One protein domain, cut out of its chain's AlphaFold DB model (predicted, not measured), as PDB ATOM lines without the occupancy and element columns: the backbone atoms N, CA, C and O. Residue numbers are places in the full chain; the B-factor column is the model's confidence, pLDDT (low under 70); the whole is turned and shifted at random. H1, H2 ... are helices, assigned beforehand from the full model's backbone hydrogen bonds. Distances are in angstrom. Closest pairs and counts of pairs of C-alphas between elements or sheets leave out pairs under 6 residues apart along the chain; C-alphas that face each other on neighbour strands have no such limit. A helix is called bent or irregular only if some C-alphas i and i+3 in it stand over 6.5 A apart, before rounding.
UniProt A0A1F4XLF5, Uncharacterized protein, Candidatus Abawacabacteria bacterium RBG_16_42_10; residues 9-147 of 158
ATOM      1  N   LYS A   9     -66.210  -9.761  77.334       94.06
ATOM      2  CA  LYS A   9     -67.069 -10.315  78.386       94.06
ATOM      3  C   LYS A   9     -68.333 -10.952  77.803       94.06
ATOM      4  O   LYS A   9     -68.645 -12.082  78.155       94.06
ATOM      5  N   GLN A  10     -69.041 -10.243  76.923       94.75
ATOM      6  CA  GLN A  10     -70.282 -10.740  76.314       94.75
ATOM      7  C   GLN A  10     -70.042 -11.966  75.431       94.75
ATOM      8  O   GLN A  10     -70.865 -12.874  75.416       94.75
ATOM      9  N   TYR A  11     -68.909 -12.014  74.734       94.19
ATOM     10  CA  TYR A  11     -68.490 -13.190  73.981       94.19
ATOM     11  C   TYR A  11     -68.271 -14.402  74.905       94.19
ATOM     12  O   TYR A  11     -68.796 -15.484  74.650       94.19
ATOM     13  N   GLY A  12     -67.580 -14.211  76.036       92.81
ATOM     14  CA  GLY A  12     -67.420 -15.260  77.047       92.81
ATOM     15  C   GLY A  12     -68.740 -15.691  77.700       92.81
ATOM     16  O   GLY A  12     -68.953 -16.881  77.927       92.81
ATOM     17  N   ASP A  13     -69.646 -14.746  77.971       94.56
ATOM     18  CA  ASP A  13     -70.993 -15.034  78.487       94.56
ATOM     19  C   ASP A  13     -71.804 -15.882  77.489       94.56
ATOM     20  O   ASP A  13     -72.506 -16.812  77.891       94.56
ATOM     21  N   LEU A  14     -71.671 -15.609  76.186       94.62
ATOM     22  CA  LEU A  14     -72.320 -16.380  75.128       94.62
ATOM     23  C   LEU A  14     -71.770 -17.811  75.041       94.62
ATOM     24  O   LEU A  14     -72.561 -18.751  75.005       94.62
ATOM     25  N   LEU A  15     -70.442 -17.989  75.073       93.62
ATOM     26  CA  LEU A  15     -69.815 -19.317  75.093       93.62
ATOM     27  C   LEU A  15     -70.298 -20.157  76.282       93.62
ATOM     28  O   LEU A  15     -70.710 -21.302  76.099       93.62
ATOM     29  N   ARG A  16     -70.319 -19.579  77.491       94.12
ATOM     30  CA  ARG A  16     -70.859 -20.249  78.686       94.12
ATOM     31  C   ARG A  16     -72.323 -20.644  78.511       94.12
ATOM     32  O   ARG A  16     -72.687 -21.780  78.794       94.12
ATOM     33  N   SER A  17     -73.153 -19.724  78.018       94.88
ATOM     34  CA  SER A  17     -74.593 -19.959  77.834       94.88
ATOM     35  C   SER A  17     -74.866 -21.083  76.833       94.88
ATOM     36  O   SER A  17     -75.732 -21.928  77.060       94.88
ATOM     37  N   LEU A  18     -74.103 -21.130  75.738       95.38
ATOM     38  CA  LEU A  18     -74.188 -22.213  74.760       95.38
ATOM     39  C   LEU A  18     -73.681 -23.537  75.332       95.38
ATOM     40  O   LEU A  18     -74.282 -24.568  75.055       95.38
ATOM     41  N   THR A  19     -72.645 -23.512  76.173       94.69
ATOM     42  CA  THR A  19     -72.144 -24.720  76.848       94.69
ATOM     43  C   THR A  19     -73.212 -25.308  77.769       94.69
ATOM     44  O   THR A  19     -73.530 -26.488  77.666       94.69
ATOM     45  N   VAL A  20     -73.860 -24.483  78.601       95.69
ATOM     46  CA  VAL A  20     -75.018 -24.910  79.412       95.69
ATOM     47  C   VAL A  20     -76.138 -25.451  78.516       95.69
ATOM     48  O   VAL A  20     -76.718 -26.498  78.799       95.69
ATOM     49  N   SER A  21     -76.413 -24.777  77.396       94.81
ATOM     50  CA  SER A  21     -77.426 -25.221  76.435       94.81
ATOM     51  C   SER A  21     -77.085 -26.577  75.810       94.81
ATOM     52  O   SER A  21     -77.995 -27.370  75.597       94.81
ATOM     53  N   SER A  22     -75.807 -26.869  75.546       93.81
ATOM     54  CA  SER A  22     -75.353 -28.179  75.057       93.81
ATOM     55  C   SER A  22     -75.734 -29.291  76.033       93.81
ATOM     56  O   SER A  22     -76.364 -30.273  75.632       93.81
ATOM     57  N   PHE A  23     -75.482 -29.095  77.332       92.50
ATOM     58  CA  PHE A  23     -75.894 -30.047  78.365       92.50
ATOM     59  C   PHE A  23     -77.412 -30.235  78.412       92.50
ATOM     60  O   PHE A  23     -77.891 -31.369  78.424       92.50
ATOM     61  N   VAL A  24     -78.181 -29.143  78.391       91.31
ATOM     62  CA  VAL A  24     -79.652 -29.203  78.437       91.31
ATOM     63  C   VAL A  24     -80.220 -29.903  77.201       91.31
ATOM     64  O   VAL A  24     -81.082 -30.771  77.324       91.31
ATOM     65  N   VAL A  25     -79.736 -29.563  76.004       93.12
ATOM     66  CA  VAL A  25     -80.180 -30.187  74.750       93.12
ATOM     67  C   VAL A  25     -79.826 -31.669  74.726       93.12
ATOM     68  O   VAL A  25     -80.672 -32.478  74.341       93.12
ATOM     69  N   SER A  26     -78.617 -32.032  75.157       90.44
ATOM     70  CA  SER A  26     -78.187 -33.429  75.260       90.44
ATOM     71  C   SER A  26     -79.082 -34.204  76.225       90.44
ATOM     72  O   SER A  26     -79.629 -35.241  75.861       90.44
ATOM     73  N   TYR A  27     -79.358 -33.637  77.404       87.94
ATOM     74  CA  TYR A  27     -80.275 -34.228  78.376       87.94
ATOM     75  C   TYR A  27     -81.686 -34.431  77.804       87.94
ATOM     76  O   TYR A  27     -82.262 -35.505  77.957       87.94
ATOM     77  N   ILE A  28     -82.253 -33.433  77.114       87.44
ATOM     78  CA  ILE A  28     -83.587 -33.541  76.494       87.44
ATOM     79  C   ILE A  28     -83.611 -34.645  75.428       87.44
ATOM     80  O   ILE A  28     -84.547 -35.448  75.405       87.44
ATOM     81  N   LYS A  29     -82.594 -34.704  74.562       88.56
ATOM     82  CA  LYS A  29     -82.491 -35.731  73.515       88.56
ATOM     83  C   LYS A  29     -82.408 -37.131  74.126       88.56
ATOM     84  O   LYS A  29     -83.175 -38.006  73.727       88.56
ATOM     85  N   ASP A  30     -81.551 -37.312  75.128       88.62
ATOM     86  CA  ASP A  30     -81.286 -38.618  75.739       88.62
ATOM     87  C   ASP A  30     -82.435 -39.103  76.634       88.62
ATOM     88  O   ASP A  30     -82.797 -40.280  76.597       88.62
ATOM     89  N   MET A  31     -83.033 -38.211  77.429       84.12
ATOM     90  CA  MET A  31     -84.017 -38.581  78.455       84.12
ATOM     91  C   MET A  31     -85.463 -38.469  77.979       84.12
ATOM     92  O   MET A  31     -86.294 -39.300  78.344       84.12
ATOM     93  N   ALA A  32     -85.787 -37.442  77.190       82.50
ATOM     94  CA  ALA A  32     -87.152 -37.221  76.713       82.50
ATOM     95  C   ALA A  32     -87.398 -37.837  75.327       82.50
ATOM     96  O   ALA A  32     -88.552 -37.940  74.910       82.50
ATOM     97  N   GLY A  33     -86.340 -38.238  74.608       85.31
ATOM     98  CA  GLY A  33     -86.446 -38.745  73.239       85.31
ATOM     99  C   GLY A  33     -87.005 -37.705  72.264       85.31
ATOM    100  O   GLY A  33     -87.616 -38.064  71.257       85.31
ATOM    101  N   VAL A  34     -86.860 -36.419  72.595       87.31
ATOM    102  CA  VAL A  34     -87.367 -35.301  71.797       87.31
ATOM    103  C   VAL A  34     -86.250 -34.799  70.895       87.31
ATOM    104  O   VAL A  34     -85.175 -34.430  71.368       87.31
ATOM    105  N   GLU A  35     -86.517 -34.741  69.592       86.00
ATOM    106  CA  GLU A  35     -85.631 -34.037  68.671       86.00
ATOM    107  C   GLU A  35     -85.715 -32.532  68.922       86.00
ATOM    108  O   GLU A  35     -86.781 -31.917  68.838       86.00
ATOM    109  N   VAL A  36     -84.563 -31.940  69.220       85.75
ATOM    110  CA  VAL A  36     -84.400 -30.496  69.351       85.75
ATOM    111  C   VAL A  36     -83.605 -30.008  68.147       85.75
ATOM    112  O   VAL A  36     -82.445 -30.395  67.980       85.75
ATOM    113  N   ASP A  37     -84.225 -29.149  67.334       89.06
ATOM    114  CA  ASP A  37     -83.604 -28.451  66.195       89.06
ATOM    115  C   ASP A  37     -82.734 -27.278  66.686       89.06
ATOM    116  O   ASP A  37     -82.962 -26.104  66.403       89.06
ATOM    117  N   LEU A  38     -81.773 -27.617  67.542       88.62
ATOM    118  CA  LEU A  38     -80.736 -26.738  68.055       88.62
ATOM    119  C   LEU A  38     -79.453 -27.563  68.180       88.62
ATOM    120  O   LEU A  38     -79.467 -28.681  68.707       88.62
ATOM    121  N   ASP A  39     -78.350 -26.993  67.704       92.44
ATOM    122  CA  ASP A  39     -77.015 -27.595  67.747       92.44
ATOM    123  C   ASP A  39     -76.044 -26.637  68.458       92.44
ATOM    124  O   ASP A  39     -75.357 -25.843  67.804       92.44
ATOM    125  N   PRO A  40     -76.045 -26.632  69.806       93.19
ATOM    126  CA  PRO A  40     -75.177 -25.753  70.578       93.19
ATOM    127  C   PRO A  40     -73.694 -26.037  70.337       93.19
ATOM    128  O   PRO A  40     -72.915 -25.092  70.285       93.19
ATOM    129  N   ASP A  41     -73.305 -27.297  70.124       90.12
ATOM    130  CA  ASP A  41     -71.904 -27.688  69.921       90.12
ATOM    131  C   ASP A  41     -71.338 -27.063  68.648       90.12
ATOM    132  O   ASP A  41     -70.252 -26.477  68.652       90.12
ATOM    133  N   LYS A  42     -72.115 -27.087  67.560       91.31
ATOM    134  CA  LYS A  42     -71.743 -26.372  66.340       91.31
ATOM    135  C   LYS A  42     -71.608 -24.868  66.578       91.31
ATOM    136  O   LYS A  42     -70.645 -24.270  66.109       91.31
ATOM    137  N   MET A  43     -72.538 -24.257  67.313       93.75
ATOM    138  CA  MET A  43     -72.473 -22.822  67.621       93.75
ATOM    139  C   MET A  43     -71.245 -22.466  68.471       93.75
ATOM    140  O   MET A  43     -70.628 -21.428  68.239       93.75
ATOM    141  N   ILE A  44     -70.870 -23.319  69.430       92.44
ATOM    142  CA  ILE A  44     -69.657 -23.159  70.243       92.44
ATOM    143  C   ILE A  44     -68.420 -23.203  69.344       92.44
ATOM    144  O   ILE A  44     -67.595 -22.293  69.412       92.44
ATOM    145  N   ASN A  45     -68.318 -24.196  68.459       88.88
ATOM    146  CA  ASN A  45     -67.189 -24.331  67.534       88.88
ATOM    147  C   ASN A  45     -67.092 -23.139  66.562       88.88
ATOM    148  O   ASN A  45     -66.010 -22.579  66.359       88.88
ATOM    149  N   ASP A  46     -68.227 -22.691  66.015       89.75
ATOM    150  CA  ASP A  46     -68.297 -21.515  65.140       89.75
ATOM    151  C   ASP A  46     -67.813 -20.246  65.865       89.75
ATOM    152  O   ASP A  46     -67.096 -19.430  65.276       89.75
ATOM    153  N   LEU A  47     -68.156 -20.082  67.148       90.12
ATOM    154  CA  LEU A  47     -67.647 -18.980  67.962       90.12
ATOM    155  C   LEU A  47     -66.150 -19.132  68.216       90.12
ATOM    156  O   LEU A  47     -65.405 -18.216  67.883       90.12
ATOM    157  N   LEU A  48     -65.684 -20.277  68.722       89.31
ATOM    158  CA  LEU A  48     -64.270 -20.499  69.048       89.31
ATOM    159  C   LEU A  48     -63.336 -20.269  67.857       89.31
ATOM    160  O   LEU A  48     -62.241 -19.735  68.045       89.31
ATOM    161  N   SER A  49     -63.788 -20.549  66.631       86.62
ATOM    162  CA  SER A  49     -63.040 -20.222  65.407       86.62
ATOM    163  C   SER A  49     -62.729 -18.721  65.240       86.62
ATOM    164  O   SER A  49     -61.737 -18.357  64.610       86.62
ATOM    165  N   GLN A  50     -63.539 -17.850  65.850       87.31
ATOM    166  CA  GLN A  50     -63.411 -16.387  65.875       87.31
ATOM    167  C   GLN A  50     -62.821 -15.872  67.201       87.31
ATOM    168  O   GLN A  50     -62.674 -14.666  67.400       87.31
ATOM    169  N   GLY A  51     -62.458 -16.766  68.127       85.88
ATOM    170  CA  GLY A  51     -62.073 -16.414  69.495       85.88
ATOM    171  C   GLY A  51     -60.834 -15.521  69.607       85.88
ATOM    172  O   GLY A  51     -60.715 -14.769  70.578       85.88
ATOM    173  N   ALA A  52     -59.949 -15.540  68.605       86.88
ATOM    174  CA  ALA A  52     -58.745 -14.708  68.569       86.88
ATOM    175  C   ALA A  52     -59.059 -13.207  68.698       86.88
ATOM    176  O   ALA A  52     -58.367 -12.497  69.430       86.88
ATOM    177  N   ASP A  53     -60.151 -12.746  68.079       87.25
ATOM    178  CA  ASP A  53     -60.593 -11.344  68.126       87.25
ATOM    179  C   ASP A  53     -61.060 -10.920  69.531       87.25
ATOM    180  O   ASP A  53     -61.101  -9.734  69.860       87.25
ATOM    181  N   PHE A  54     -61.352 -11.896  70.392       88.75
ATOM    182  CA  PHE A  54     -61.797 -11.719  71.771       88.75
ATOM    183  C   PHE A  54     -60.736 -12.156  72.794       88.75
ATOM    184  O   PHE A  54     -61.036 -12.294  73.979       88.75
ATOM    185  N   GLY A  55     -59.487 -12.372  72.364       85.00
ATOM    186  CA  GLY A  55     -58.380 -12.760  73.243       85.00
ATOM    187  C   GLY A  55     -58.387 -14.229  73.674       85.00
ATOM    188  O   GLY A  55     -57.707 -14.570  74.641       85.00
ATOM    189  N   TYR A  56     -59.134 -15.090  72.979       85.94
ATOM    190  CA  TYR A  56     -59.085 -16.540  73.168       85.94
ATOM    191  C   TYR A  56     -58.018 -17.167  72.259       85.94
ATOM    192  O   TYR A  56     -57.751 -16.641  71.174       85.94
ATOM    193  N   PRO A  57     -57.386 -18.279  72.670       79.06
ATOM    194  CA  PRO A  57     -56.373 -18.932  71.852       79.06
ATOM    195  C   PRO A  57     -56.969 -19.452  70.539       79.06
ATOM    196  O   PRO A  57     -58.068 -20.001  70.521       79.06
ATOM    197  N   THR A  58     -56.229 -19.320  69.438       83.00
ATOM    198  CA  THR A  58     -56.537 -20.073  68.219       83.00
ATOM    199  C   THR A  58     -56.143 -21.524  68.445       83.00
ATOM    200  O   THR A  58     -54.996 -21.802  68.787       83.00
ATOM    201  N   MET A  59     -57.092 -22.428  68.254       82.50
ATOM    202  CA  MET A  59     -56.955 -23.848  68.554       82.50
ATOM    203  C   MET A  59     -57.457 -24.664  67.363       82.50
ATOM    204  O   MET A  59     -58.424 -24.266  66.707       82.50
ATOM    205  N   ASN A  60     -56.821 -25.798  67.083       85.69
ATOM    206  CA  ASN A  60     -57.393 -26.810  66.192       85.69
ATOM    207  C   ASN A  60     -58.541 -27.571  66.884       85.69
ATOM    208  O   ASN A  60     -58.731 -27.431  68.087       85.69
ATOM    209  N   ASP A  61     -59.285 -28.395  66.147       80.81
ATOM    210  CA  ASP A  61     -60.469 -29.093  66.675       80.81
ATOM    211  C   ASP A  61     -60.186 -29.927  67.942       80.81
ATOM    212  O   ASP A  61     -61.003 -29.946  68.863       80.81
ATOM    213  N   LEU A  62     -59.022 -30.585  68.028       84.69
ATOM    214  CA  LEU A  62     -58.639 -31.369  69.208       84.69
ATOM    215  C   LEU A  62     -58.352 -30.458  70.408       84.69
ATOM    216  O   LEU A  62     -58.878 -30.684  71.493       84.69
ATOM    217  N   GLU A  63     -57.558 -29.408  70.195       86.19
ATOM    218  CA  GLU A  63     -57.234 -28.412  71.227       86.19
ATOM    219  C   GLU A  63     -58.493 -27.685  71.723       86.19
ATOM    220  O   GLU A  63     -58.614 -27.404  72.912       86.19
ATOM    221  N   GLN A  64     -59.449 -27.412  70.828       83.44
ATOM    222  CA  GLN A  64     -60.733 -26.818  71.192       83.44
ATOM    223  C   GLN A  64     -61.533 -27.745  72.098       83.44
ATOM    224  O   GLN A  64     -62.048 -27.283  73.111       83.44
ATOM    225  N   SER A  65     -61.623 -29.036  71.766       84.06
ATOM    226  CA  SER A  65     -62.325 -30.017  72.598       84.06
ATOM    227  C   SER A  65     -61.712 -30.104  73.999       84.06
ATOM    228  O   SER A  65     -62.430 -29.996  74.989       84.06
ATOM    229  N   GLU A  66     -60.385 -30.231  74.092       87.69
ATOM    230  CA  GLU A  66     -59.674 -30.287  75.378       87.69
ATOM    231  C   GLU A  66     -59.880 -29.001  76.193       87.69
ATOM    232  O   GLU A  66     -60.138 -29.044  77.397       87.69
ATOM    233  N   TRP A  67     -59.820 -27.839  75.540       88.12
ATOM    234  CA  TRP A  67     -60.044 -26.557  76.200       88.12
ATOM    235  C   TRP A  67     -61.489 -26.389  76.683       88.12
ATOM    236  O   TRP A  67     -61.707 -25.891  77.786       88.12
ATOM    237  N   GLN A  68     -62.484 -26.824  75.903       87.62
ATOM    238  CA  GLN A  68     -63.888 -26.809  76.323       87.62
ATOM    239  C   GLN A  68     -64.094 -27.654  77.585       87.62
ATOM    240  O   GLN A  68     -64.715 -27.176  78.538       87.62
ATOM    241  N   GLU A  69     -63.527 -28.863  77.626       88.25
ATOM    242  CA  GLU A  69     -63.596 -29.754  78.789       88.25
ATOM    243  C   GLU A  69     -62.908 -29.170  80.030       88.25
ATOM    244  O   GLU A  69     -63.386 -29.352  81.150       88.25
ATOM    245  N   MET A  70     -61.789 -28.463  79.855       91.25
ATOM    246  CA  MET A  70     -61.031 -27.906  80.975       91.25
ATOM    247  C   MET A  70     -61.584 -26.574  81.489       91.25
ATOM    248  O   MET A  70     -61.550 -26.330  82.693       91.25
ATOM    249  N   GLU A  71     -62.079 -25.712  80.601       90.56
ATOM    250  CA  GLU A  71     -62.415 -24.328  80.943       90.56
ATOM    251  C   GLU A  71     -63.923 -24.072  80.949       90.56
ATOM    252  O   GLU A  71     -64.431 -23.465  81.891       90.56
ATOM    253  N   LEU A  72     -64.664 -24.519  79.929       90.25
ATOM    254  CA  LEU A  72     -66.097 -24.214  79.810       90.25
ATOM    255  C   LEU A  72     -66.977 -25.190  80.589       90.25
ATOM    256  O   LEU A  72     -67.951 -24.765  81.211       90.25
ATOM    257  N   PHE A  73     -66.637 -26.477  80.583       92.31
ATOM    258  CA  PHE A  73     -67.427 -27.519  81.239       92.31
ATOM    259  C   PHE A  73     -67.558 -27.300  82.752       92.31
ATOM    260  O   PHE A  73     -68.689 -27.328  83.234       92.31
ATOM    261  N   PRO A  74     -66.483 -27.010  83.515       94.12
ATOM    262  CA  PRO A  74     -66.616 -26.733  84.943       94.12
ATOM    263  C   PRO A  74     -67.526 -25.533  85.223       94.12
ATOM    264  O   PRO A  74     -68.407 -25.619  86.070       94.12
ATOM    265  N   GLN A  75     -67.393 -24.454  84.442       92.50
ATOM    266  CA  GLN A  75     -68.243 -23.265  84.576       92.50
ATOM    267  C   GLN A  75     -69.719 -23.579  84.288       92.50
ATOM    268  O   GLN A  75     -70.605 -23.087  84.982       92.50
ATOM    269  N   ALA A  76     -69.998 -24.392  83.266       93.38
ATOM    270  CA  ALA A  76     -71.358 -24.815  82.952       93.38
ATOM    271  C   ALA A  76     -71.942 -25.716  84.049       93.38
ATOM    272  O   ALA A  76     -73.106 -25.552  84.410       93.38
ATOM    273  N   MET A  77     -71.136 -26.620  84.612       93.50
ATOM    274  CA  MET A  77     -71.548 -27.472  85.727       93.50
ATOM    275  C   MET A  77     -71.850 -26.675  86.992       93.50
ATOM    276  O   MET A  77     -72.831 -26.981  87.664       93.50
ATOM    277  N   ASP A  78     -71.061 -25.643  87.292       94.75
ATOM    278  CA  ASP A  78     -71.327 -24.750  88.421       94.75
ATOM    279  C   ASP A  78     -72.674 -24.028  88.244       94.75
ATOM    280  O   ASP A  78     -73.501 -24.054  89.153       94.75
ATOM    281  N   ILE A  79     -72.955 -23.486  87.051       94.44
ATOM    282  CA  ILE A  79     -74.245 -22.838  86.740       94.44
ATOM    283  C   ILE A  79     -75.411 -23.827  86.865       94.44
ATOM    284  O   ILE A  79     -76.446 -23.504  87.447       94.44
ATOM    285  N   LEU A  80     -75.265 -25.032  86.307       93.56
ATOM    286  CA  LEU A  80     -76.302 -26.065  86.375       93.56
ATOM    287  C   LEU A  80     -76.568 -26.501  87.815       93.56
ATOM    288  O   LEU A  80     -77.720 -26.721  88.173       93.56
ATOM    289  N   LYS A  81     -75.523 -26.595  88.638       94.12
ATOM    290  CA  LYS A  81     -75.646 -26.931  90.054       94.12
ATOM    291  C   LYS A  81     -76.349 -25.827  90.842       94.12
ATOM    292  O   LYS A  81     -77.243 -26.133  91.617       94.12
ATOM    293  N   GLU A  82     -75.987 -24.563  90.627       94.38
ATOM    294  CA  GLU A  82     -76.683 -23.430  91.254       94.38
ATOM    295  C   GLU A  82     -78.168 -23.402  90.870       94.38
ATOM    296  O   GLU A  82     -79.027 -23.140  91.711       94.38
ATOM    297  N   TYR A  83     -78.481 -23.714  89.608       92.19
ATOM    298  CA  TYR A  83     -79.861 -23.833  89.148       92.19
ATOM    299  C   TYR A  83     -80.596 -25.016  89.791       92.19
ATOM    300  O   TYR A  83     -81.747 -24.857  90.190       92.19
ATOM    301  N   ASP A  84     -79.957 -26.181  89.914       92.38
ATOM    302  CA  ASP A  84     -80.536 -27.358  90.573       92.38
ATOM    303  C   ASP A  84     -80.823 -27.086  92.059       92.38
ATOM    304  O   ASP A  84     -81.931 -27.340  92.531       92.38
ATOM    305  N   ASP A  85     -79.875 -26.463  92.765       93.75
ATOM    306  CA  ASP A  85     -80.037 -26.047  94.162       93.75
ATOM    307  C   ASP A  85     -81.199 -25.045  94.314       93.75
ATOM    308  O   ASP A  85     -82.019 -25.178  95.222       93.75
ATOM    309  N   PHE A  86     -81.319 -24.066  93.410       93.75
ATOM    310  CA  PHE A  86     -82.456 -23.139  93.380       93.75
ATOM    311  C   PHE A  86     -83.784 -23.872  93.139       93.75
ATOM    312  O   PHE A  86     -84.734 -23.720  93.908       93.75
ATOM    313  N   MET A  87     -83.842 -24.714  92.103       92.69
ATOM    314  CA  MET A  87     -85.048 -25.455  91.732       92.69
ATOM    315  C   MET A  87     -85.495 -26.437  92.813       92.69
ATOM    316  O   MET A  87     -86.697 -26.670  92.950       92.69
ATOM    317  N   PHE A  88     -84.567 -26.999  93.589       95.00
ATOM    318  CA  PHE A  88     -84.892 -27.823  94.747       95.00
ATOM    319  C   PHE A  88     -85.755 -27.051  95.752       95.00
ATOM    320  O   PHE A  88     -86.806 -27.551  96.162       95.00
ATOM    321  N   TRP A  89     -85.351 -25.832  96.117       95.00
ATOM    322  CA  TRP A  89     -86.087 -25.011  97.082       95.00
ATOM    323  C   TRP A  89     -87.421 -24.518  96.528       95.00
ATOM    324  O   TRP A  89     -88.437 -24.659  97.209       95.00
ATOM    325  N   GLU A  90     -87.440 -24.046  95.277       93.25
ATOM    326  CA  GLU A  90     -88.681 -23.681  94.580       93.25
ATOM    327  C   GLU A  90     -89.675 -24.835  94.579       93.25
ATOM    328  O   GLU A  90     -90.840 -24.685  94.953       93.25
ATOM    329  N   ARG A  91     -89.207 -26.032  94.213       93.38
ATOM    330  CA  ARG A  91     -90.089 -27.187  94.132       93.38
ATOM    331  C   ARG A  91     -90.592 -27.618  95.501       93.38
ATOM    332  O   ARG A  91     -91.764 -27.961  95.627       93.38
ATOM    333  N   LEU A  92     -89.739 -27.573  96.518       93.94
ATOM    334  CA  LEU A  92     -90.121 -27.921  97.879       93.94
ATOM    335  C   LEU A  92     -91.205 -26.977  98.421       93.94
ATOM    336  O   LEU A  92     -92.179 -27.450  99.009       93.94
ATOM    337  N   ALA A  93     -91.065 -25.665  98.209       93.69
ATOM    338  CA  ALA A  93     -92.066 -24.677  98.614       93.69
ATOM    339  C   ALA A  93     -93.398 -24.901  97.892       93.69
ATOM    340  O   ALA A  93     -94.450 -24.972  98.538       93.69
ATOM    341  N   SER A  94     -93.336 -25.108  96.577       90.00
ATOM    342  CA  SER A  94     -94.506 -25.371  95.744       90.00
ATOM    343  C   SER A  94     -95.244 -26.650  96.164       90.00
ATOM    344  O   SER A  94     -96.455 -26.622  96.385       90.00
ATOM    345  N   ASP A  95     -94.524 -27.755  96.390       91.12
ATOM    346  CA  ASP A  95     -95.114 -29.041  96.787       91.12
ATOM    347  C   ASP A  95     -95.800 -28.954  98.174       91.12
ATOM    348  O   ASP A  95     -96.870 -29.534  98.398       91.12
ATOM    349  N   PHE A  96     -95.222 -28.207  99.126       90.56
ATOM    350  CA  PHE A  96     -95.838 -27.973 100.440       90.56
ATOM    351  C   PHE A  96     -97.068 -27.061 100.354       90.56
ATOM    352  O   PHE A  96     -98.074 -27.320 101.028       90.56
ATOM    353  N   ALA A  97     -97.016 -26.029  99.512       89.06
ATOM    354  CA  ALA A  97     -98.155 -25.160  99.257       89.06
ATOM    355  C   ALA A  97     -99.307 -25.926  98.596       89.06
ATOM    356  O   ALA A  97    -100.443 -25.836  99.062       89.06
ATOM    357  N   GLU A  98     -99.020 -26.741  97.577       86.62
ATOM    358  CA  GLU A  98    -100.012 -27.580  96.901       86.62
ATOM    359  C   GLU A  98    -100.683 -28.547  97.884       86.62
ATOM    360  O   GLU A  98    -101.916 -28.630  97.929       86.62
ATOM    361  N   ARG A  99     -99.895 -29.224  98.732       87.06
ATOM    362  CA  ARG A  99    -100.413 -30.101  99.795       87.06
ATOM    363  C   ARG A  99    -101.409 -29.364 100.689       87.06
ATOM    364  O   ARG A  99    -102.503 -29.873 100.960       87.06
ATOM    365  N   ASP A 100    -101.036 -28.183 101.169       85.44
ATOM    366  CA  ASP A 100    -101.870 -27.426 102.094       85.44
ATOM    367  C   ASP A 100    -103.128 -26.911 101.399       85.44
ATOM    368  O   ASP A 100    -104.225 -27.094 101.925       85.44
ATOM    369  N   LEU A 101    -103.028 -26.372 100.189       82.56
ATOM    370  CA  LEU A 101    -104.188 -25.919  99.418       82.56
ATOM    371  C   LEU A 101    -105.155 -27.068  99.108       82.56
ATOM    372  O   LEU A 101    -106.368 -26.901  99.257       82.56
ATOM    373  N   ALA A 102    -104.646 -28.258  98.773       78.50
ATOM    374  CA  ALA A 102    -105.465 -29.446  98.535       78.50
ATOM    375  C   ALA A 102    -106.264 -29.867  99.783       78.50
ATOM    376  O   ALA A 102    -107.408 -30.320  99.666       78.50
ATOM    377  N   SER A 103    -105.697 -29.671 100.980       67.06
ATOM    378  CA  SER A 103    -106.391 -29.915 102.252       67.06
ATOM    379  C   SER A 103    -107.426 -28.832 102.611       67.06
ATOM    380  O   SER A 103    -108.389 -29.116 103.326       67.06
ATOM    381  N   HIS A 104    -107.296 -27.618 102.060       59.25
ATOM    382  CA  HIS A 104    -108.140 -26.447 102.344       59.25
ATOM    383  C   HIS A 104    -109.267 -26.210 101.315       59.25
ATOM    384  O   HIS A 104    -109.802 -25.104 101.231       59.25
ATOM    385  N   ASN A 105    -109.680 -27.239 100.567       50.34
ATOM    386  CA  ASN A 105    -110.646 -27.198  99.452       50.34
ATOM    387  C   ASN A 105    -112.108 -26.754  99.772       50.34
ATOM    388  O   ASN A 105    -113.051 -27.228  99.149       50.34
ATOM    389  N   ASN A 106    -112.343 -25.818 100.698       45.12
ATOM    390  CA  ASN A 106    -113.671 -25.279 101.029       45.12
ATOM    391  C   ASN A 106    -113.741 -23.743 101.098       45.12
ATOM    392  O   ASN A 106    -114.613 -23.200 101.777       45.12
ATOM    393  N   VAL A 107    -112.887 -23.000 100.387       46.66
ATOM    394  CA  VAL A 107    -113.094 -21.546 100.260       46.66
ATOM    395  C   VAL A 107    -113.993 -21.265  99.056       46.66
ATOM    396  O   VAL A 107    -113.545 -20.925  97.964       46.66
ATOM    397  N   ALA A 108    -115.298 -21.440  99.260       46.41
ATOM    398  CA  ALA A 108    -116.306 -20.930  98.342       46.41
ATOM    399  C   ALA A 108    -116.273 -19.396  98.386       46.41
ATOM    400  O   ALA A 108    -116.577 -18.795  99.414       46.41
ATOM    401  N   VAL A 109    -115.903 -18.763  97.274       48.44
ATOM    402  CA  VAL A 109    -115.981 -17.307  97.128       48.44
ATOM    403  C   VAL A 109    -117.422 -16.960  96.751       48.44
ATOM    404  O   VAL A 109    -117.878 -17.373  95.682       48.44
ATOM    405  N   PRO A 110    -118.171 -16.217  97.580       44.50
ATOM    406  CA  PRO A 110    -119.478 -15.731  97.184       44.50
ATOM    407  C   PRO A 110    -119.276 -14.538  96.245       44.50
ATOM    408  O   PRO A 110    -119.134 -13.402  96.692       44.50
ATOM    409  N   LEU A 111    -119.233 -14.793  94.936       48.62
ATOM    410  CA  LEU A 111    -119.268 -13.737  93.925       48.62
ATOM    411  C   LEU A 111    -120.728 -13.345  93.654       48.62
ATOM    412  O   LEU A 111    -121.614 -14.192  93.519       48.62
ATOM    413  N   GLN A 112    -120.995 -12.040  93.654       53.75
ATOM    414  CA  GLN A 112    -122.318 -11.481  93.384       53.75
ATOM    415  C   GLN A 112    -122.665 -11.703  91.899       53.75
ATOM    416  O   GLN A 112    -121.858 -11.408  91.024       53.75
ATOM    417  N   LYS A 113    -123.863 -12.251  91.646       52.12
ATOM    418  CA  LYS A 113    -124.357 -12.918  90.416       52.12
ATOM    419  C   LYS A 113    -124.462 -12.080  89.122       52.12
ATOM    420  O   LYS A 113    -125.290 -12.400  88.271       52.12
ATOM    421  N   GLU A 114    -123.715 -10.998  88.951       56.88
ATOM    422  CA  GLU A 114    -124.008 -10.038  87.874       56.88
ATOM    423  C   GLU A 114    -123.052 -10.072  86.673       56.88
ATOM    424  O   GLU A 114    -123.315  -9.385  85.687       56.88
ATOM    425  N   HIS A 115    -121.984 -10.879  86.675       52.22
ATOM    426  CA  HIS A 115    -120.994 -10.864  85.589       52.22
ATOM    427  C   HIS A 115    -121.022 -12.130  84.720       52.22
ATOM    428  O   HIS A 115    -121.365 -13.219  85.161       52.22
ATOM    429  N   ALA A 116    -120.686 -11.967  83.435       61.06
ATOM    430  CA  ALA A 116    -120.664 -13.045  82.451       61.06
ATOM    431  C   ALA A 116    -119.788 -14.229  82.928       61.06
ATOM    432  O   ALA A 116    -118.705 -13.987  83.462       61.06
ATOM    433  N   PRO A 117    -120.180 -15.492  82.675       66.50
ATOM    434  CA  PRO A 117    -119.536 -16.681  83.254       66.50
ATOM    435  C   PRO A 117    -118.025 -16.789  82.976       66.50
ATOM    436  O   PRO A 117    -117.282 -17.325  83.787       66.50
ATOM    437  N   GLN A 118    -117.547 -16.214  81.868       70.44
ATOM    438  CA  GLN A 118    -116.121 -16.170  81.513       70.44
ATOM    439  C   GLN A 118    -115.306 -15.220  82.413       70.44
ATOM    440  O   GLN A 118    -114.133 -15.467  82.676       70.44
ATOM    441  N   ILE A 119    -115.920 -14.136  82.904       70.25
ATOM    442  CA  ILE A 119    -115.295 -13.195  83.846       70.25
ATOM    443  C   ILE A 119    -115.244 -13.819  85.245       70.25
ATOM    444  O   ILE A 119    -114.256 -13.643  85.954       70.25
ATOM    445  N   GLU A 120    -116.275 -14.576  85.632       67.38
ATOM    446  CA  GLU A 120    -116.313 -15.299  86.911       67.38
ATOM    447  C   GLU A 120    -115.247 -16.402  86.982       67.38
ATOM    448  O   GLU A 120    -114.539 -16.514  87.983       67.38
ATOM    449  N   GLU A 121    -115.084 -17.180  85.908       72.25
ATOM    450  CA  GLU A 121    -114.064 -18.230  85.813       72.25
ATOM    451  C   GLU A 121    -112.641 -17.656  85.877       72.25
ATOM    452  O   GLU A 121    -111.799 -18.152  86.634       72.25
ATOM    453  N   LEU A 122    -112.384 -16.565  85.148       75.56
ATOM    454  CA  LEU A 122    -111.095 -15.879  85.187       75.56
ATOM    455  C   LEU A 122    -110.811 -15.286  86.574       75.56
ATOM    456  O   LEU A 122    -109.725 -15.489  87.110       75.56
ATOM    457  N   ALA A 123    -111.784 -14.602  87.183       74.75
ATOM    458  CA  ALA A 123    -111.635 -14.024  88.520       74.75
ATOM    459  C   ALA A 123    -111.389 -15.098  89.591       74.75
ATOM    460  O   ALA A 123    -110.538 -14.922  90.460       74.75
ATOM    461  N   SER A 124    -112.091 -16.234  89.511       74.88
ATOM    462  CA  SER A 124    -111.866 -17.366  90.414       74.88
ATOM    463  C   SER A 124    -110.474 -17.974  90.231       74.88
ATOM    464  O   SER A 124    -109.821 -18.306  91.220       74.88
ATOM    465  N   SER A 125    -110.004 -18.090  88.989       75.56
ATOM    466  CA  SER A 125    -108.677 -18.633  88.679       75.56
ATOM    467  C   SER A 125    -107.556 -17.722  89.180       75.56
ATOM    468  O   SER A 125    -106.612 -18.206  89.797       75.56
ATOM    469  N   LEU A 126    -107.690 -16.406  88.986       78.38
ATOM    470  CA  LEU A 126    -106.741 -15.413  89.499       78.38
ATOM    471  C   LEU A 126    -106.682 -15.419  91.027       78.38
ATOM    472  O   LEU A 126    -105.593 -15.428  91.587       78.38
ATOM    473  N   LEU A 127    -107.830 -15.492  91.704       79.88
ATOM    474  CA  LEU A 127    -107.844 -15.549  93.165       79.88
ATOM    475  C   LEU A 127    -107.186 -16.830  93.698       79.88
ATOM    476  O   LEU A 127    -106.450 -16.779  94.679       79.88
ATOM    477  N   LYS A 128    -107.435 -17.981  93.059       77.75
ATOM    478  CA  LYS A 128    -106.762 -19.239  93.422       77.75
ATOM    479  C   LYS A 128    -105.253 -19.141  93.223       77.75
ATOM    480  O   LYS A 128    -104.510 -19.631  94.066       77.75
ATOM    481  N   LEU A 129    -104.810 -18.492  92.146       80.06
ATOM    482  CA  LEU A 129    -103.393 -18.244  91.895       80.06
ATOM    483  C   LEU A 129    -102.784 -17.346  92.980       80.06
ATOM    484  O   LEU A 129    -101.773 -17.716  93.560       80.06
ATOM    485  N   GLU A 130    -103.414 -16.215  93.307       82.38
ATOM    486  CA  GLU A 130    -102.950 -15.317  94.377       82.38
ATOM    487  C   GLU A 130    -102.863 -16.031  95.732       82.38
ATOM    488  O   GLU A 130    -101.882 -15.877  96.456       82.38
ATOM    489  N   GLN A 131    -103.867 -16.847  96.069       81.25
ATOM    490  CA  GLN A 131    -103.850 -17.661  97.286       81.25
ATOM    491  C   GLN A 131    -102.725 -18.692  97.265       81.25
ATOM    492  O   GLN A 131    -102.084 -18.894  98.293       81.25
ATOM    493  N   SER A 132    -102.478 -19.318  96.111       81.44
ATOM    494  CA  SER A 132    -101.395 -20.283  95.948       81.44
ATOM    495  C   SER A 132    -100.040 -19.640  96.191       81.44
ATOM    496  O   SER A 132     -99.297 -20.096  97.057       81.44
ATOM    497  N   LEU A 133     -99.780 -18.520  95.516       86.12
ATOM    498  CA  LEU A 133     -98.543 -17.756  95.658       86.12
ATOM    499  C   LEU A 133     -98.338 -17.279  97.102       86.12
ATOM    500  O   LEU A 133     -97.236 -17.348  97.625       86.12
ATOM    501  N   ALA A 134     -99.403 -16.855  97.789       89.69
ATOM    502  CA  ALA A 134     -99.312 -16.413  99.181       89.69
ATOM    503  C   ALA A 134     -99.024 -17.546 100.186       89.69
ATOM    504  O   ALA A 134     -98.559 -17.274 101.293       89.69
ATOM    505  N   VAL A 135     -99.366 -18.799  99.867       91.00
ATOM    506  CA  VAL A 135     -98.995 -19.961 100.691       91.00
ATOM    507  C   VAL A 135     -97.569 -20.399 100.369       91.00
ATOM    508  O   VAL A 135     -96.806 -20.666 101.290       91.00
ATOM    509  N   GLU A 136     -97.212 -20.426  99.090       92.38
ATOM    510  CA  GLU A 136     -95.867 -20.742  98.605       92.38
ATOM    511  C   GLU A 136     -94.814 -19.782  99.174       92.38
ATOM    512  O   GLU A 136     -93.829 -20.242  99.742       92.38
ATOM    513  N   GLU A 137     -95.087 -18.473  99.180       93.62
ATOM    514  CA  GLU A 137     -94.209 -17.454  99.777       93.62
ATOM    515  C   GLU A 137     -93.897 -17.736 101.255       93.62
ATOM    516  O   GLU A 137     -92.772 -17.556 101.709       93.62
ATOM    517  N   LYS A 138     -94.864 -18.250 102.028       95.12
ATOM    518  CA  LYS A 138     -94.621 -18.596 103.440       95.12
ATOM    519  C   LYS A 138     -93.634 -19.745 103.587       95.12
ATOM    520  O   LYS A 138     -92.889 -19.780 104.560       95.12
ATOM    521  N   TYR A 139     -93.673 -20.705 102.666       95.00
ATOM    522  CA  TYR A 139     -92.725 -21.810 102.658       95.00
ATOM    523  C   TYR A 139     -91.346 -21.350 102.194       95.00
ATOM    524  O   TYR A 139     -90.358 -21.754 102.801       95.00
ATOM    525  N   HIS A 140     -91.283 -20.442 101.220       95.50
ATOM    526  CA  HIS A 140     -90.044 -19.766 100.835       95.50
ATOM    527  C   HIS A 140     -89.386 -19.049 102.012       95.50
ATOM    528  O   HIS A 140     -88.248 -19.364 102.354       95.50
ATOM    529  N   GLU A 141     -90.118 -18.169 102.702       96.38
ATOM    530  CA  GLU A 141     -89.623 -17.464 103.893       96.38
ATOM    531  C   GLU A 141     -89.158 -18.440 104.992       96.38
ATOM    532  O   GLU A 141     -88.141 -18.221 105.659       96.38
ATOM    533  N   GLU A 142     -89.903 -19.529 105.201       95.62
ATOM    534  CA  GLU A 142     -89.582 -20.529 106.218       95.62
ATOM    535  C   GLU A 142     -88.297 -21.297 105.883       95.62
ATOM    536  O   GLU A 142     -87.456 -21.482 106.770       95.62
ATOM    537  N   PHE A 143     -88.120 -21.707 104.626       96.31
ATOM    538  CA  PHE A 143     -86.935 -22.430 104.167       96.31
ATOM    539  C   PHE A 143     -85.705 -21.529 104.050       96.31
ATOM    540  O   PHE A 143     -84.620 -21.954 104.441       96.31
ATOM    541  N   GLU A 144     -85.855 -20.271 103.625       94.75
ATOM    542  CA  GLU A 144     -84.757 -19.296 103.627       94.75
ATOM    543  C   GLU A 144     -84.215 -19.087 105.049       94.75
ATOM    544  O   GLU A 144     -83.004 -19.025 105.276       94.75
ATOM    545  N   LYS A 145     -85.114 -19.018 106.035       96.50
ATOM    546  CA  LYS A 145     -84.750 -18.746 107.425       96.50
ATOM    547  C   LYS A 145     -84.257 -19.975 108.189       96.50
ATOM    548  O   LYS A 145     -83.355 -19.843 109.017       96.50
ATOM    549  N   ASN A 146     -84.883 -21.132 107.989       96.44
ATOM    550  CA  ASN A 146     -84.697 -22.306 108.852       96.44
ATOM    551  C   ASN A 146     -84.218 -23.555 108.094       96.44
ATOM    552  O   ASN A 146     -84.019 -24.601 108.715       96.44
ATOM    553  N   GLY A 147     -84.052 -23.492 106.770       93.50
ATOM    554  CA  GLY A 147     -83.751 -24.666 105.955       93.50
ATOM    555  C   GLY A 147     -84.774 -25.779 106.191       93.50
ATOM    556  O   GLY A 147     -85.977 -25.570 106.080       93.50
TER     557      GLY A 147
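This is residues 9 to 147 of the 158 residues of an uncharacterized protein of Candidatus Abawacabacteria bacterium RBG_16_42_10 (UniProt A0A1F4XLF5). One long helix, H4, makes the length of the domain like a bar, with a helical hairpin of H1 and H2 packed on the first part of it and the helix H5 crossing it steeply near its far end. Between these two ends residues 81 to 88 of H4 stand free as a bare bridge, and a long loop, residues 104 to 116, swings out beyond the end of H4 and leads back to H5. The short helix H3 lies near the first end of H1, on the way from H2 to H4. The printed part has 139 residues with five named helices, in the order H1, H2, H3, H4, H5, and no named strand; the class is all helix. The whole is extended, with a radius of gyration of the C-alphas of 23.5 A, and elongated, spanning 71 by 41 by 31 A.

H1 is residues 9 to 32, 33.6 A from first to last C-alpha, and begins with C-alpha 9 at (-67.069, -10.315, 78.386). H2 follows as residues 40 to 48, 12.2 A long, and H3 as residues 51 to 54, 5.2 A long. H4, residues 61 to 103, is the longest helix, with 43 residues and 58.1 A from C-alpha 61 at (-60.469, -29.093, 66.675) to C-alpha 103. It has a kink of 36 degrees near residue 73; it is neither bent nor irregular, but only just: C-alphas 70 and 73 are 6.4 A apart. H5 is residues 117 to 146, 43.6 A long, and ends with C-alpha 146 at (-84.697, -22.306, 108.852).

H1 and H2 form a helical hairpin. They touch, the closest C-alphas being those of Ser 22 and Pro 40, 5.1 A apart, and run opposite ways at a shallow tilt of 22 degrees; H1 touches H2 with residues 15 to 25 alone. H3 is close to H1 but not clearly touching it, with the C-alphas of Tyr 11 and Phe 54 closest at 7.2 A. H2 and H3 meet only through their link, and H3 and H4 are apart. H1 touches H4 with residues 15 to 20 alone, and H4 touches H1 with residues 72 to 80 alone; their closest C-alphas, those of Val 20 and Ala 76, are 5.1 A apart. These two helices run the same way at a steep tilt of 65 degrees. H2 and H4 are close but not clearly touching; their closest C-alphas, of Leu 48 and Gln 64, are 7.6 A apart. Farther along, residues 89 to 101 of H4 touch residues 132 to 143 of H5, with the C-alphas of Ala 93 and Tyr 139 closest at 5.0 A. H4 and H5 run opposite ways at a steep tilt of 69 degrees, only just short of about perpendicular. H5 is apart from H1, H2 and H3. Every O i to N i+4 pair is within hydrogen-bond range in H1 and H2, against 35 of 39 in H4 and 25 of 26 in H5; H3 is too short for such a pair.

The two C-alphas farthest apart are those of Asn 60 and Lys 113, at 72.6 A, while those of Lys 9 and Gly 147, the first and last printed, are 35.3 A apart. The printed part has no cut. The link from H2 to H3 is tight, those from H1 to H2 and from H3 to H4 are short, and the 13 residues from H4 to H5 make a long link. Residues 113 to 119 stand free, of which 117 to 119 belong to H5. The mean pLDDT of the printed part is 84.9, and confidence is low, under 70, at residues 103 to 117 and residue 120.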